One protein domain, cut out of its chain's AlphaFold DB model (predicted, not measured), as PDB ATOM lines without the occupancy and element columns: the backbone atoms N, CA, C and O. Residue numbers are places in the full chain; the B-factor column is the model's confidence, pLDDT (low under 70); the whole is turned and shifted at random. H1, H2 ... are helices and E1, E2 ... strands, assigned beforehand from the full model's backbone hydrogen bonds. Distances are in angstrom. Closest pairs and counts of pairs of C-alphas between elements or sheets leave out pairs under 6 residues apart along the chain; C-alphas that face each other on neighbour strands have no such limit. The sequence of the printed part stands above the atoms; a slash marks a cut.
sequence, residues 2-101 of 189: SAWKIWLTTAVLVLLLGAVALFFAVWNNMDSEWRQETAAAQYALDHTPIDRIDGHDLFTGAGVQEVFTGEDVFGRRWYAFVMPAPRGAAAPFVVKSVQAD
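What this domain is: This is residues 2 to 101 of the 189 residues of the protein "Uncharacterized protein YpmB" of Alicyclobacillus macrosporangiidus (UniProt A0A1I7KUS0). A small, strongly twisted sheet of four strands curls round residues 36 to 47 of one very long helix, H1, and the rest of that helix sticks out as a straight arm. The arm, residues 2 to 35, of which 3 to 35 belong to H1, stands free and makes the length of the whole. The printed part has 100 residues, with one named helix and four named strands that follow along the chain as H1, E1, E2, E3, E4; the sheet runs E1, E2, E3, E4, all antiparallel, and the class is mixed, helices and strands. The whole is extended, with a radius of gyration of the C-alphas of 22.1 A and spans of 76 by 33 by 24 A.

Where its parts are: E1 is residues 52 to 59, 20.2 A long, and bends by 57 degrees at residue 55. E2 is residues 65 to 71, 19.2 A; E3 is residues 77 to 84, 23.3 A; E4 is residues 93 to 99, 20.0 A, ending at C-alpha 99 (-49.375, -2.872, 15.576). H1, residues 3 to 47, runs 65.5 A from C-alpha 3 (-50.883, -4.226, 87.886) to C-alpha 47 (-40.941, -11.188, 23.498).

How they stand to each other: The strands form a meander, each the antiparallel neighbour of the one before, and three hairpins. E1 and E2 stand at 154 degrees, with N 57 and O 67 2.9 A apart, within hydrogen-bond range. E2 and E3 stand at 157 degrees, with N 68 and O 80 at 2.8 A. E3 and E4 stand at 160 degrees, with N 81 and O 96 at 2.8 A. The edge strands E1 and E4 are apart. H1 is on one face of the sheet, in two layers, a helix layer and a sheet layer; its closest C-alphas to E3 are those of Ala 44 and Ala 80, 6.3 A, and to E4 those of Ala 44 and Val 95, 6.7 A. In H1 every O i to N i+4 pair is within hydrogen-bond range.

The domain as a whole: The C-alphas farthest apart are those of Ser 2 and Asp 101, 76.7 A. The printed part has no cut and no long link. Without the free stretch, the body of 66 residues spans 36 by 25 by 19 A. Mean pLDDT of the printed part is 88.3; residues 28 to 30, 32 to 33 and 61 to 62 are under 70.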
ATOM      1  N   SER A   2     -47.557  -1.098  89.624       79.94
ATOM      2  CA  SER A   2     -48.963  -1.506  89.818       79.94
ATOM      3  C   SER A   2     -49.465  -2.340  88.636       79.94
ATOM      4  O   SER A   2     -49.083  -2.081  87.495       79.94
ATOM      5  N   ALA A   3     -50.333  -3.322  88.902       79.88
ATOM      6  CA  ALA A   3     -50.883  -4.226  87.886       79.88
ATOM      7  C   ALA A   3     -51.511  -3.474  86.695       79.88
ATOM      8  O   ALA A   3     -51.345  -3.879  85.551       79.88
ATOM      9  N   TRP A   4     -52.138  -2.321  86.948       84.19
ATOM     10  CA  TRP A   4     -52.687  -1.436  85.918       84.19
ATOM     11  C   TRP A   4     -51.648  -0.968  84.884       84.19
ATOM     12  O   TRP A   4     -51.916  -0.974  83.687       84.19
ATOM     13  N   LYS A   5     -50.434  -0.610  85.327       81.88
ATOM     14  CA  LYS A   5     -49.355  -0.187  84.419       81.88
ATOM     15  C   LYS A   5     -48.878  -1.343  83.543       81.88
ATOM     16  O   LYS A   5     -48.562  -1.123  82.380       81.88
ATOM     17  N   ILE A   6     -48.862  -2.565  84.080       83.50
ATOM     18  CA  ILE A   6     -48.510  -3.766  83.315       83.50
ATOM     19  C   ILE A   6     -49.561  -4.006  82.226       83.50
ATOM     20  O   ILE A   6     -49.198  -4.092  81.060       83.50
ATOM     21  N   TRP A   7     -50.852  -3.999  82.574       88.44
ATOM     22  CA  TRP A   7     -51.937  -4.193  81.604       88.44
ATOM     23  C   TRP A   7     -51.958  -3.140  80.496       88.44
ATOM     24  O   TRP A   7     -52.093  -3.494  79.328       88.44
ATOM     25  N   LEU A   8     -51.761  -1.864  80.840       88.88
ATOM     26  CA  LEU A   8     -51.697  -0.784  79.857       88.88
ATOM     27  C   LEU A   8     -50.504  -0.960  78.902       88.88
ATOM     28  O   LEU A   8     -50.659  -0.828  77.692       88.88
ATOM     29  N   THR A   9     -49.327  -1.300  79.435       86.94
ATOM     30  CA  THR A   9     -48.115  -1.498  78.619       86.94
ATOM     31  C   THR A   9     -48.269  -2.702  77.689       86.94
ATOM     32  O   THR A   9     -47.922  -2.618  76.514       86.94
ATOM     33  N   THR A  10     -48.850  -3.801  78.181       86.25
ATOM     34  CA  THR A  10     -49.157  -4.984  77.368       86.25
ATOM     35  C   THR A  10     -50.172  -4.664  76.272       86.25
ATOM     36  O   THR A  10     -49.961  -5.050  75.129       86.25
ATOM     37  N   ALA A  11     -51.239  -3.920  76.580       87.75
ATOM     38  CA  ALA A  11     -52.233  -3.518  75.583       87.75
ATOM     39  C   ALA A  11     -51.611  -2.656  74.471       87.75
ATOM     40  O   ALA A  11     -51.858  -2.900  73.292       87.75
ATOM     41  N   VAL A  12     -50.750  -1.698  74.832       90.12
ATOM     42  CA  VAL A  12     -50.018  -0.869  73.861       90.12
ATOM     43  C   VAL A  12     -49.073  -1.718  73.007       90.12
ATOM     44  O   VAL A  12     -49.051  -1.555  71.790       90.12
ATOM     45  N   LEU A  13     -48.334  -2.659  73.603       91.62
ATOM     46  CA  LEU A  13     -47.449  -3.565  72.863       91.62
ATOM     47  C   LEU A  13     -48.213  -4.455  71.876       91.62
ATOM     48  O   LEU A  13     -47.772  -4.620  70.742       91.62
ATOM     49  N   VAL A  14     -49.367  -4.994  72.276       91.81
ATOM     50  CA  VAL A  14     -50.219  -5.810  71.397       91.81
ATOM     51  C   VAL A  14     -50.760  -4.979  70.235       91.81
ATOM     52  O   VAL A  14     -50.726  -5.437  69.095       91.81
ATOM     53  N   LEU A  15     -51.203  -3.744  70.491       92.44
ATOM     54  CA  LEU A  15     -51.664  -2.837  69.434       92.44
ATOM     55  C   LEU A  15     -50.538  -2.469  68.460       92.44
ATOM     56  O   LEU A  15     -50.759  -2.469  67.251       92.44
ATOM     57  N   LEU A  16     -49.329  -2.209  68.964       92.38
ATOM     58  CA  LEU A  16     -48.163  -1.928  68.124       92.38
ATOM     59  C   LEU A  16     -47.778  -3.136  67.261       92.38
ATOM     60  O   LEU A  16     -47.539  -2.972  66.069       92.38
ATOM     61  N   LEU A  17     -47.778  -4.347  67.823       91.25
ATOM     62  CA  LEU A  17     -47.529  -5.573  67.057       91.25
ATOM     63  C   LEU A  17     -48.598  -5.802  65.983       91.25
ATOM     64  O   LEU A  17     -48.260  -6.153  64.855       91.25
ATOM     65  N   GLY A  18     -49.872  -5.554  66.305       89.12
ATOM     66  CA  GLY A  18     -50.969  -5.631  65.340       89.12
ATOM     67  C   GLY A  18     -50.816  -4.630  64.191       89.12
ATOM     68  O   GLY A  18     -50.978  -5.001  63.029       89.12
ATOM     69  N   ALA A  19     -50.437  -3.387  64.493       88.81
ATOM     70  CA  ALA A  19     -50.195  -2.358  63.483       88.81
ATOM     71  C   ALA A  19     -49.005  -2.703  62.572       88.81
ATOM     72  O   ALA A  19     -49.093  -2.541  61.356       88.81
ATOM     73  N   VAL A  20     -47.913  -3.228  63.140       90.31
ATOM     74  CA  VAL A  20     -46.743  -3.682  62.373       90.31
ATOM     75  C   VAL A  20     -47.107  -4.859  61.465       90.31
ATOM     76  O   VAL A  20     -46.750  -4.853  60.290       90.31
ATOM     77  N   ALA A  21     -47.857  -5.842  61.967       86.81
ATOM     78  CA  ALA A  21     -48.309  -6.975  61.161       86.81
ATOM     79  C   ALA A  21     -49.213  -6.535  59.999       86.81
ATOM     80  O   ALA A  21     -49.030  -7.001  58.876       86.81
ATOM     81  N   LEU A  22     -50.144  -5.605  60.242       89.38
ATOM     82  CA  LEU A  22     -50.997  -5.041  59.195       89.38
ATOM     83  C   LEU A  22     -50.170  -4.299  58.139       89.38
ATOM     84  O   LEU A  22     -50.386  -4.498  56.948       89.38
ATOM     85  N   PHE A  23     -49.200  -3.489  58.570       88.25
ATOM     86  CA  PHE A  23     -48.296  -2.782  57.666       88.25
ATOM     87  C   PHE A  23     -47.544  -3.753  56.748       88.25
ATOM     88  O   PHE A  23     -47.570  -3.587  55.531       88.25
ATOM     89  N   PHE A  24     -46.940  -4.808  57.304       86.19
ATOM     90  CA  PHE A  24     -46.249  -5.824  56.505       86.19
ATOM     91  C   PHE A  24     -47.190  -6.619  55.597       86.19
ATOM     92  O   PHE A  24     -46.810  -6.954  54.481       86.19
ATOM     93  N   ALA A  25     -48.414  -6.912  56.040       78.00
ATOM     94  CA  ALA A  25     -49.393  -7.613  55.216       78.00
ATOM     95  C   ALA A  25     -49.814  -6.774  54.000       78.00
ATOM     96  O   ALA A  25     -49.862  -7.294  52.887       78.00
ATOM     97  N   VAL A  26     -50.080  -5.479  54.190       81.19
ATOM     98  CA  VAL A  26     -50.390  -4.562  53.082       81.19
ATOM     99  C   VAL A  26     -49.186  -4.442  52.150       81.19
ATOM    100  O   VAL A  26     -49.338  -4.592  50.942       81.19
ATOM    101  N   TRP A  27     -47.987  -4.259  52.709       79.12
ATOM    102  CA  TRP A  27     -46.760  -4.133  51.924       79.12
ATOM    103  C   TRP A  27     -46.472  -5.373  51.073       79.12
ATOM    104  O   TRP A  27     -46.190  -5.244  49.889       79.12
ATOM    105  N   ASN A  28     -46.592  -6.574  51.644       69.94
ATOM    106  CA  ASN A  28     -46.336  -7.817  50.918       69.94
ATOM    107  C   ASN A  28     -47.330  -8.050  49.777       69.94
ATOM    108  O   ASN A  28     -46.923  -8.562  48.740       69.94
ATOM    109  N   ASN A  29     -48.602  -7.678  49.954       67.44
ATOM    110  CA  ASN A  29     -49.585  -7.783  48.874       67.44
ATOM    111  C   ASN A  29     -49.307  -6.763  47.760       67.44
ATOM    112  O   ASN A  29     -49.384  -7.102  46.587       67.44
ATOM    113  N   MET A  30     -48.934  -5.526  48.102       65.94
ATOM    114  CA  MET A  30     -48.574  -4.527  47.086       65.94
ATOM    115  C   MET A  30     -47.307  -4.925  46.316       65.94
ATOM    116  O   MET A  30     -47.276  -4.853  45.092       65.94
ATOM    117  N   ASP A  31     -46.280  -5.402  47.023       73.31
ATOM    118  CA  ASP A  31     -45.031  -5.881  46.422       73.31
ATOM    119  C   ASP A  31     -45.257  -7.116  45.534       73.31
ATOM    120  O   ASP A  31     -44.609  -7.249  44.498       73.31
ATOM    121  N   SER A  32     -46.189  -8.012  45.884       65.19
ATOM    122  CA  SER A  32     -46.494  -9.172  45.039       65.19
ATOM    123  C   SER A  32     -47.174  -8.796  43.726       65.19
ATOM    124  O   SER A  32     -46.813  -9.364  42.696       65.19
ATOM    125  N   GLU A  33     -48.111  -7.846  43.746       69.19
ATOM    126  CA  GLU A  33     -48.780  -7.371  42.526       69.19
ATOM    127  C   GLU A  33     -47.795  -6.625  41.622       69.19
ATOM    128  O   GLU A  33     -47.641  -6.973  40.452       69.19
ATOM    129  N   TRP A  34     -46.998  -5.708  42.181       74.75
ATOM    130  CA  TRP A  34     -45.974  -4.998  41.408       74.75
ATOM    131  C   TRP A  34     -44.931  -5.925  40.791       74.75
ATOM    132  O   TRP A  34     -44.438  -5.653  39.698       74.75
ATOM    133  N   ARG A  35     -44.585  -7.037  41.449       80.50
ATOM    134  CA  ARG A  35     -43.682  -8.036  40.865       80.50
ATOM    135  C   ARG A  35     -44.302  -8.768  39.685       80.50
ATOM    136  O   ARG A  35     -43.572  -9.055  38.741       80.50
ATOM    137  N   GLN A  36     -45.597  -9.086  39.731       81.25
ATOM    138  CA  GLN A  36     -46.284  -9.720  38.604       81.25
ATOM    139  C   GLN A  36     -46.384  -8.763  37.417       81.25
ATOM    140  O   GLN A  36     -45.992  -9.139  36.315       81.25
ATOM    141  N   GLU A  37     -46.780  -7.515  37.666       85.25
ATOM    142  CA  GLU A  37     -46.832  -6.458  36.653       85.25
ATOM    143  C   GLU A  37     -45.445  -6.211  36.036       85.25
ATOM    144  O   GLU A  37     -45.285  -6.237  34.818       85.25
ATOM    145  N   THR A  38     -44.403  -6.080  36.867       88.62
ATOM    146  CA  THR A  38     -43.016  -5.901  36.402       88.62
ATOM    147  C   THR A  38     -42.537  -7.098  35.582       88.62
ATOM    148  O   THR A  38     -41.882  -6.926  34.555       88.62
ATOM    149  N   ALA A  39     -42.859  -8.323  36.009       91.38
ATOM    150  CA  ALA A  39     -42.494  -9.528  35.272       91.38
ATOM    151  C   ALA A  39     -43.223  -9.611  33.924       91.38
ATOM    152  O   ALA A  39     -42.605  -9.989  32.932       91.38
ATOM    153  N   ALA A  40     -44.501  -9.229  33.871       92.38
ATOM    154  CA  ALA A  40     -45.277  -9.171  32.638       92.38
ATOM    155  C   ALA A  40     -44.751  -8.084  31.687       92.38
ATOM    156  O   ALA A  40     -44.579  -8.351  30.499       92.38
ATOM    157  N   ALA A  41     -44.415  -6.902  32.209       93.62
ATOM    158  CA  ALA A  41     -43.827  -5.804  31.443       93.62
ATOM    159  C   ALA A  41     -42.476  -6.206  30.838       93.62
ATOM    160  O   ALA A  41     -42.251  -6.033  29.640       93.62
ATOM    161  N   GLN A  42     -41.597  -6.818  31.640       94.75
ATOM    162  CA  GLN A  42     -40.322  -7.334  31.144       94.75
ATOM    163  C   GLN A  42     -40.540  -8.432  30.098       94.75
ATOM    164  O   GLN A  42     -39.895  -8.428  29.054       94.75
ATOM    165  N   TYR A  43     -41.492  -9.337  30.329       94.88
ATOM    166  CA  TYR A  43     -41.814 -10.383  29.364       94.88
ATOM    167  C   TYR A  43     -42.309  -9.803  28.032       94.88
ATOM    168  O   TYR A  43     -41.931 -10.312  26.978       94.88
ATOM    169  N   ALA A  44     -43.106  -8.727  28.065       95.69
ATOM    170  CA  ALA A  44     -43.537  -8.005  26.872       95.69
ATOM    171  C   ALA A  44     -42.353  -7.381  26.119       95.69
ATOM    172  O   ALA A  44     -42.273  -7.541  24.904       95.69
ATOM    173  N   LEU A  45     -41.420  -6.731  26.819       95.81
ATOM    174  CA  LEU A  45     -40.205  -6.170  26.211       95.81
ATOM    175  C   LEU A  45     -39.321  -7.257  25.581       95.81
ATOM    176  O   LEU A  45     -38.799  -7.083  24.486       95.81
ATOM    177  N   ASP A  46     -39.198  -8.411  26.237       95.94
ATOM    178  CA  ASP A  46     -38.323  -9.493  25.775       95.94
ATOM    179  C   ASP A  46     -38.908 -10.281  24.587       95.94
ATOM    180  O   ASP A  46     -38.164 -10.902  23.823       95.94
ATOM    181  N   HIS A  47     -40.238 -10.299  24.435       95.75
ATOM    182  CA  HIS A  47     -40.941 -11.188  23.498       95.75
ATOM    183  C   HIS A  47     -41.835 -10.457  22.486       95.75
ATOM    184  O   HIS A  47     -42.569 -11.105  21.732       95.75
ATOM    185  N   THR A  48     -41.788  -9.126  22.434       96.19
ATOM    186  CA  THR A  48     -42.510  -8.324  21.437       96.19
ATOM    187  C   THR A  48     -41.591  -7.280  20.801       96.19
ATOM    188  O   THR A  48     -40.487  -7.059  21.285       96.19
ATOM    189  N   PRO A  49     -42.010  -6.625  19.704       96.25
ATOM    190  CA  PRO A  49     -41.230  -5.543  19.102       96.25
ATOM    191  C   PRO A  49     -41.148  -4.254  19.937       96.25
ATOM    192  O   PRO A  49     -40.476  -3.322  19.500       96.25
ATOM    193  N   ILE A  50     -41.848  -4.164  21.074       96.62
ATOM    194  CA  ILE A  50     -41.840  -2.974  21.934       96.62
ATOM    195  C   ILE A  50     -40.447  -2.788  22.538       96.62
ATOM    196  O   ILE A  50     -39.936  -3.674  23.213       96.62
ATOM    197  N   ASP A  51     -39.870  -1.606  22.337       95.94
ATOM    198  CA  ASP A  51     -38.605  -1.176  22.944       95.94
ATOM    199  C   ASP A  51     -38.851  -0.308  24.189       95.94
ATOM    200  O   ASP A  51     -38.116  -0.378  25.174       95.94
ATOM    201  N   ARG A  52     -39.935   0.481  24.176       94.94
ATOM    202  CA  ARG A  52     -40.352   1.322  25.304       94.94
ATOM    203  C   ARG A  52     -41.843   1.177  25.568       94.94
ATOM    204  O   ARG A  52     -42.652   1.391  24.671       94.94
ATOM    205  N   ILE A  53     -42.201   0.870  26.812       96.00
ATOM    206  CA  ILE A  53     -43.591   0.884  27.283       96.00
ATOM    207  C   ILE A  53     -43.967   2.320  27.662       96.00
ATOM    208  O   ILE A  53     -43.293   2.949  28.477       96.00
ATOM    209  N   ASP A  54     -45.051   2.821  27.076       95.31
ATOM    210  CA  ASP A  54     -45.608   4.156  27.323       95.31
ATOM    211  C   ASP A  54     -46.869   4.109  28.196       95.31
ATOM    212  O   ASP A  54     -47.250   5.112  28.800       95.31
ATOM    213  N   GLY A  55     -47.536   2.956  28.251       93.50
ATOM    214  CA  GLY A  55     -48.766   2.782  29.005       93.50
ATOM    215  C   GLY A  55     -49.049   1.329  29.347       93.50
ATOM    216  O   GLY A  55     -48.549   0.403  28.706       93.50
ATOM    217  N   HIS A  56     -49.884   1.158  30.357       94.19
ATOM    218  CA  HIS A  56     -50.329  -0.123  30.876       94.19
ATOM    219  C   HIS A  56     -51.826  -0.042  31.174       94.19
ATOM    220  O   HIS A  56     -52.317   1.004  31.604       94.19
ATOM    221  N   ASP A  57     -52.538  -1.123  30.885       92.44
ATOM    222  CA  ASP A  57     -53.957  -1.300  31.157       92.44
ATOM    223  C   ASP A  57     -54.231  -2.768  31.512       92.44
ATOM    224  O   ASP A  57     -53.479  -3.664  31.118       92.44
ATOM    225  N   LEU A  58     -55.318  -3.019  32.238       89.38
ATOM    226  CA  LEU A  58     -55.748  -4.360  32.620       89.38
ATOM    227  C   LEU A  58     -57.059  -4.682  31.910       89.38
ATOM    228  O   LEU A  58     -58.069  -4.017  32.127       89.38
ATOM    229  N   PHE A  59     -57.069  -5.746  31.112       87.56
ATOM    230  CA  PHE A  59     -58.299  -6.237  30.498       87.56
ATOM    231  C   PHE A  59     -58.727  -7.535  31.175       87.56
ATOM    232  O   PHE A  59     -57.931  -8.453  31.363       87.56
ATOM    233  N   THR A  60     -59.998  -7.600  31.567       80.31
ATOM    234  CA  THR A  60     -60.565  -8.746  32.297       80.31
ATOM    235  C   THR A  60     -61.692  -9.442  31.546       80.31
ATOM    236  O   THR A  60     -62.193 -10.466  32.009       80.31
ATOM    237  N   GLY A  61     -62.097  -8.903  30.395       69.19
ATOM    238  CA  GLY A  61     -63.273  -9.354  29.662       69.19
ATOM    239  C   GLY A  61     -63.195 -10.790  29.153       69.19
ATOM    240  O   GLY A  61     -64.225 -11.434  29.050       69.19
ATOM    241  N   ALA A  62     -62.000 -11.328  28.893       67.88
ATOM    242  CA  ALA A  62     -61.791 -12.703  28.416       67.88
ATOM    243  C   ALA A  62     -60.754 -13.467  29.258       67.88
ATOM    244  O   ALA A  62     -60.005 -14.300  28.751       67.88
ATOM    245  N   GLY A  63     -60.709 -13.156  30.554       73.38
ATOM    246  CA  GLY A  63     -59.614 -13.526  31.445       73.38
ATOM    247  C   GLY A  63     -58.701 -12.334  31.720       73.38
ATOM    248  O   GLY A  63     -58.739 -11.334  31.009       73.38
ATOM    249  N   VAL A  64     -57.923 -12.426  32.800       82.56
ATOM    250  CA  VAL A  64     -57.013 -11.353  33.221       82.56
ATOM    251  C   VAL A  64     -55.812 -11.311  32.282       82.56
ATOM    252  O   VAL A  64     -55.114 -12.313  32.122       82.56
ATOM    253  N   GLN A  65     -55.566 -10.150  31.690       90.19
ATOM    254  CA  GLN A  65     -54.416  -9.893  30.833       90.19
ATOM    255  C   GLN A  65     -53.847  -8.501  31.090       90.19
ATOM    256  O   GLN A  65     -54.579  -7.512  31.153       90.19
ATOM    257  N   GLU A  66     -52.523  -8.449  31.166       93.25
ATOM    258  CA  GLU A  66     -51.776  -7.202  31.229       93.25
ATOM    259  C   GLU A  66     -51.570  -6.686  29.811       93.25
ATOM    260  O   GLU A  66     -51.093  -7.410  28.930       93.25
ATOM    261  N   VAL A  67     -51.946  -5.437  29.573       95.44
ATOM    262  CA  VAL A  67     -51.907  -4.826  28.251       95.44
ATOM    263  C   VAL A  67     -50.936  -3.671  28.270       95.44
ATOM    264  O   VAL A  67     -51.179  -2.636  28.880       95.44
ATOM    265  N   PHE A  68     -49.825  -3.833  27.566       97.06
ATOM    266  CA  PHE A  68     -48.811  -2.799  27.448       97.06
ATOM    267  C   PHE A  68     -48.941  -2.102  26.102       97.06
ATOM    268  O   PHE A  68     -48.997  -2.741  25.051       97.06
ATOM    269  N   THR A  69     -48.977  -0.775  26.136       97.12
ATOM    270  CA  THR A  69     -48.866   0.065  24.946       97.12
ATOM    271  C   THR A  69     -47.465   0.644  24.905       97.12
ATOM    272  O   THR A  69     -46.976   1.149  25.915       97.12
ATOM    273  N   GLY A  70     -46.823   0.600  23.747       96.69
ATOM    274  CA  GLY A  70     -45.474   1.126  23.603       96.69
ATOM    275  C   GLY A  70     -45.074   1.372  22.163       96.69
ATOM    276  O   GLY A  70     -45.878   1.208  21.240       96.69
ATOM    277  N   GLU A  71     -43.816   1.743  21.981       97.69
ATOM    278  CA  GLU A  71     -43.200   2.001  20.685       97.69
ATOM    279  C   GLU A  71     -42.051   1.022  20.430       97.69
ATOM    280  O   GLU A  71     -41.342   0.615  21.352       97.69
ATOM    281  N   ASP A  72     -41.866   0.638  19.167       96.94
ATOM    282  CA  ASP A  72     -40.659  -0.062  18.728       96.94
ATOM    283  C   ASP A  72     -39.512   0.914  18.422       96.94
ATOM    284  O   ASP A  72     -39.683   2.134  18.394       96.94
ATOM    285  N   VAL A  73     -38.332   0.371  18.114       96.00
ATOM    286  CA  VAL A  73     -37.129   1.152  17.762       96.00
ATOM    287  C   VAL A  73     -37.299   2.066  16.536       96.00
ATOM    288  O   VAL A  73     -36.456   2.926  16.284       96.00
ATOM    289  N   PHE A  74     -38.366   1.882  15.751       96.69
ATOM    290  CA  PHE A  74     -38.697   2.697  14.583       96.69
ATOM    291  C   PHE A  74     -39.806   3.723  14.870       96.69
ATOM    292  O   PHE A  74     -40.223   4.432  13.953       96.69
ATOM    293  N   GLY A  75     -40.287   3.814  16.113       95.50
ATOM    294  CA  GLY A  75     -41.366   4.712  16.522       95.50
ATOM    295  C   GLY A  75     -42.760   4.247  16.094       95.50
ATOM    296  O   GLY A  75     -43.691   5.050  16.071       95.50
ATOM    297  N   ARG A  76     -42.937   2.972  15.716       97.31
ATOM    298  CA  ARG A  76     -44.277   2.417  15.466       97.31
ATOM    299  C   ARG A  76     -44.893   1.999  16.788       97.31
ATOM    300  O   ARG A  76     -44.218   1.402  17.619       97.31
ATOM    301  N   ARG A  77     -46.185   2.273  16.954       97.12
ATOM    302  CA  ARG A  77     -46.931   1.930  18.167       97.12
ATOM    303  C   ARG A  77     -47.425   0.490  18.124       97.12
ATOM    304  O   ARG A  77     -47.920   0.032  17.095       97.12
ATOM    305  N   TRP A  78     -47.351  -0.185  19.260       97.69
ATOM    306  CA  TRP A  78     -47.749  -1.578  19.432       97.69
ATOM    307  C   TRP A  78     -48.578  -1.754  20.701       97.69
ATOM    308  O   TRP A  78     -48.380  -1.049  21.692       97.69
ATOM    309  N   TYR A  79     -49.465  -2.743  20.661       97.00
ATOM    310  CA  TYR A  79     -50.089  -3.324  21.843       97.00
ATOM    311  C   TYR A  79     -49.475  -4.698  22.097       97.00
ATOM    312  O   TYR A  79     -49.328  -5.489  21.161       97.00
ATOM    313  N   ALA A  80     -49.143  -4.986  23.350       97.00
ATOM    314  CA  ALA A  80     -48.721  -6.295  23.821       97.00
ATOM    315  C   ALA A  80     -49.696  -6.793  24.889       97.00
ATOM    316  O   ALA A  80     -49.894  -6.145  25.909       97.00
ATOM    317  N   PHE A  81     -50.284  -7.957  24.647       95.12
ATOM    318  CA  PHE A  81     -51.240  -8.626  25.519       95.12
ATOM    319  C   PHE A  81     -50.534  -9.794  26.196       95.12
ATOM    320  O   PHE A  81     -50.238 -10.804  25.547       95.12
ATOM    321  N   VAL A  82     -50.224  -9.646  27.479       94.56
ATOM    322  CA  VAL A  82     -49.553 -10.658  28.291       94.56
ATOM    323  C   VAL A  82     -50.602 -11.385  29.121       94.56
ATOM    324  O   VAL A  82     -51.270 -10.803  29.970       94.56
ATOM    325  N   MET A  83     -50.748 -12.677  28.858       91.19
ATOM    326  CA  MET A  83     -51.730 -13.555  29.486       91.19
ATOM    327  C   MET A  83     -51.021 -14.607  30.348       91.19
ATOM    328  O   MET A  83     -49.918 -15.044  29.991       91.19
ATOM    329  N   PRO A  84     -51.648 -15.084  31.437       88.00
ATOM    330  CA  PRO A  84     -51.166 -16.248  32.167       88.00
ATOM    331  C   PRO A  84     -51.029 -17.455  31.236       88.00
ATOM    332  O   PRO A  84     -51.926 -17.758  30.447       88.00
ATOM    333  N   ALA A  85     -49.906 -18.167  31.319       86.44
ATOM    334  CA  ALA A  85     -49.733 -19.368  30.520       86.44
ATOM    335  C   ALA A  85     -50.633 -20.521  31.021       86.44
ATOM    336  O   ALA A  85     -50.892 -20.634  32.225       86.44
ATOM    337  N   PRO A  86     -51.074 -21.429  30.129       82.44
ATOM    338  CA  PRO A  86     -51.795 -22.632  30.530       82.44
ATOM    339  C   PRO A  86     -50.997 -23.472  31.536       82.44
ATOM    340  O   PRO A  86     -49.765 -23.540  31.480       82.44
ATOM    341  N   ARG A  87     -51.696 -24.178  32.435       79.12
ATOM    342  CA  ARG A  87     -51.045 -25.073  33.409       79.12
ATOM    343  C   ARG A  87     -50.152 -26.095  32.697       79.12
ATOM    344  O   ARG A  87     -50.615 -26.824  31.825       79.12
ATOM    345  N   GLY A  88     -48.891 -26.176  33.121       76.12
ATOM    346  CA  GLY A  88     -47.894 -27.091  32.552       76.12
ATOM    347  C   GLY A  88     -47.047 -26.501  31.420       76.12
ATOM    348  O   GLY A  88     -46.176 -27.197  30.905       76.12
ATOM    349  N   ALA A  89     -47.260 -25.235  31.047       80.44
ATOM    350  CA  ALA A  89     -46.352 -24.519  30.159       80.44
ATOM    351  C   ALA A  89     -44.988 -24.261  30.830       80.44
ATOM    352  O   ALA A  89     -44.894 -24.091  32.045       80.44
ATOM    353  N   ALA A  90     -43.924 -24.225  30.022       79.00
ATOM    354  CA  ALA A  90     -42.564 -23.963  30.501       79.00
ATOM    355  C   ALA A  90     -42.329 -22.489  30.882       79.00
ATOM    356  O   ALA A  90     -41.470 -22.203  31.712       79.00
ATOM    357  N   ALA A  91     -43.079 -21.566  30.275       83.44
ATOM    358  CA  ALA A  91     -43.031 -20.136  30.561       83.44
ATOM    359  C   ALA A  91     -44.242 -19.716  31.414       83.44
ATOM    360  O   ALA A  91     -45.315 -20.302  31.251       83.44
ATOM    361  N   PRO A  92     -44.103 -18.703  32.290       85.00
ATOM    362  CA  PRO A  92     -45.200 -18.221  33.135       85.00
ATOM    363  C   PRO A  92     -46.268 -17.441  32.356       85.00
ATOM    364  O   PRO A  92     -47.414 -17.364  32.799       85.00
ATOM    365  N   PHE A  93     -45.910 -16.900  31.187       90.94
ATOM    366  CA  PHE A  93     -46.771 -16.040  30.384       90.94
ATOM    367  C   PHE A  93     -46.823 -16.469  28.916       90.94
ATOM    368  O   PHE A  93     -45.899 -17.081  28.376       90.94
ATOM    369  N   VAL A  94     -47.903 -16.078  28.252       91.06
ATOM    370  CA  VAL A  94     -48.041 -16.069  26.796       91.06
ATOM    371  C   VAL A  94     -48.250 -14.625  26.375       91.06
ATOM    372  O   VAL A  94     -49.074 -13.933  26.960       91.06
ATOM    373  N   VAL A  95     -47.529 -14.171  25.349       93.38
ATOM    374  CA  VAL A  95     -47.703 -12.818  24.813       93.38
ATOM    375  C   VAL A  95     -48.210 -12.852  23.378       93.38
ATOM    376  O   VAL A  95     -47.798 -13.686  22.564       93.38
ATOM    377  N   LYS A  96     -49.119 -11.931  23.065       93.44
ATOM    378  CA  LYS A  96     -49.525 -11.582  21.702       93.44
ATOM    379  C   LYS A  96     -49.256 -10.106  21.488       93.44
ATOM    380  O   LYS A  96     -49.398  -9.325  22.415       93.44
ATOM    381  N   SER A  97     -48.853  -9.718  20.284       94.50
ATOM    382  CA  SER A  97     -48.653  -8.308  19.960       94.50
ATOM    383  C   SER A  97     -49.190  -7.974  18.581       94.50
ATOM    384  O   SER A  97     -49.184  -8.813  17.679       94.50
ATOM    385  N   VAL A  98     -49.681  -6.748  18.444       95.25
ATOM    386  CA  VAL A  98     -50.241  -6.199  17.205       95.25
ATOM    387  C   VAL A  98     -49.800  -4.750  17.055       95.25
ATOM    388  O   VAL A  98     -49.624  -4.045  18.052       95.25
ATOM    389  N   GLN A  99     -49.620  -4.294  15.816       96.00
ATOM    390  CA  GLN A  99     -49.375  -2.872  15.576       96.00
ATOM    391  C   GLN A  99     -50.661  -2.094  15.836       96.00
ATOM    392  O   GLN A  99     -51.750  -2.526  15.460       96.00
ATOM    393  N   ALA A 100     -50.538  -0.942  16.488       94.88
ATOM    394  CA  ALA A 100     -51.687  -0.138  16.875       94.88
ATOM    395  C   ALA A 100     -52.436   0.457  15.668       94.88
ATOM    396  O   ALA A 100     -53.594   0.820  15.808       94.88
ATOM    397  N   ASP A 101     -51.804   0.545  14.492       94.44
ATOM    398  CA  ASP A 101     -52.428   1.003  13.242       94.44
ATOM    399  C   ASP A 101     -53.340  -0.051  12.587       94.44
ATOM    400  O   ASP A 101     -54.209   0.297  11.789       94.44
TER     401      ASP A 101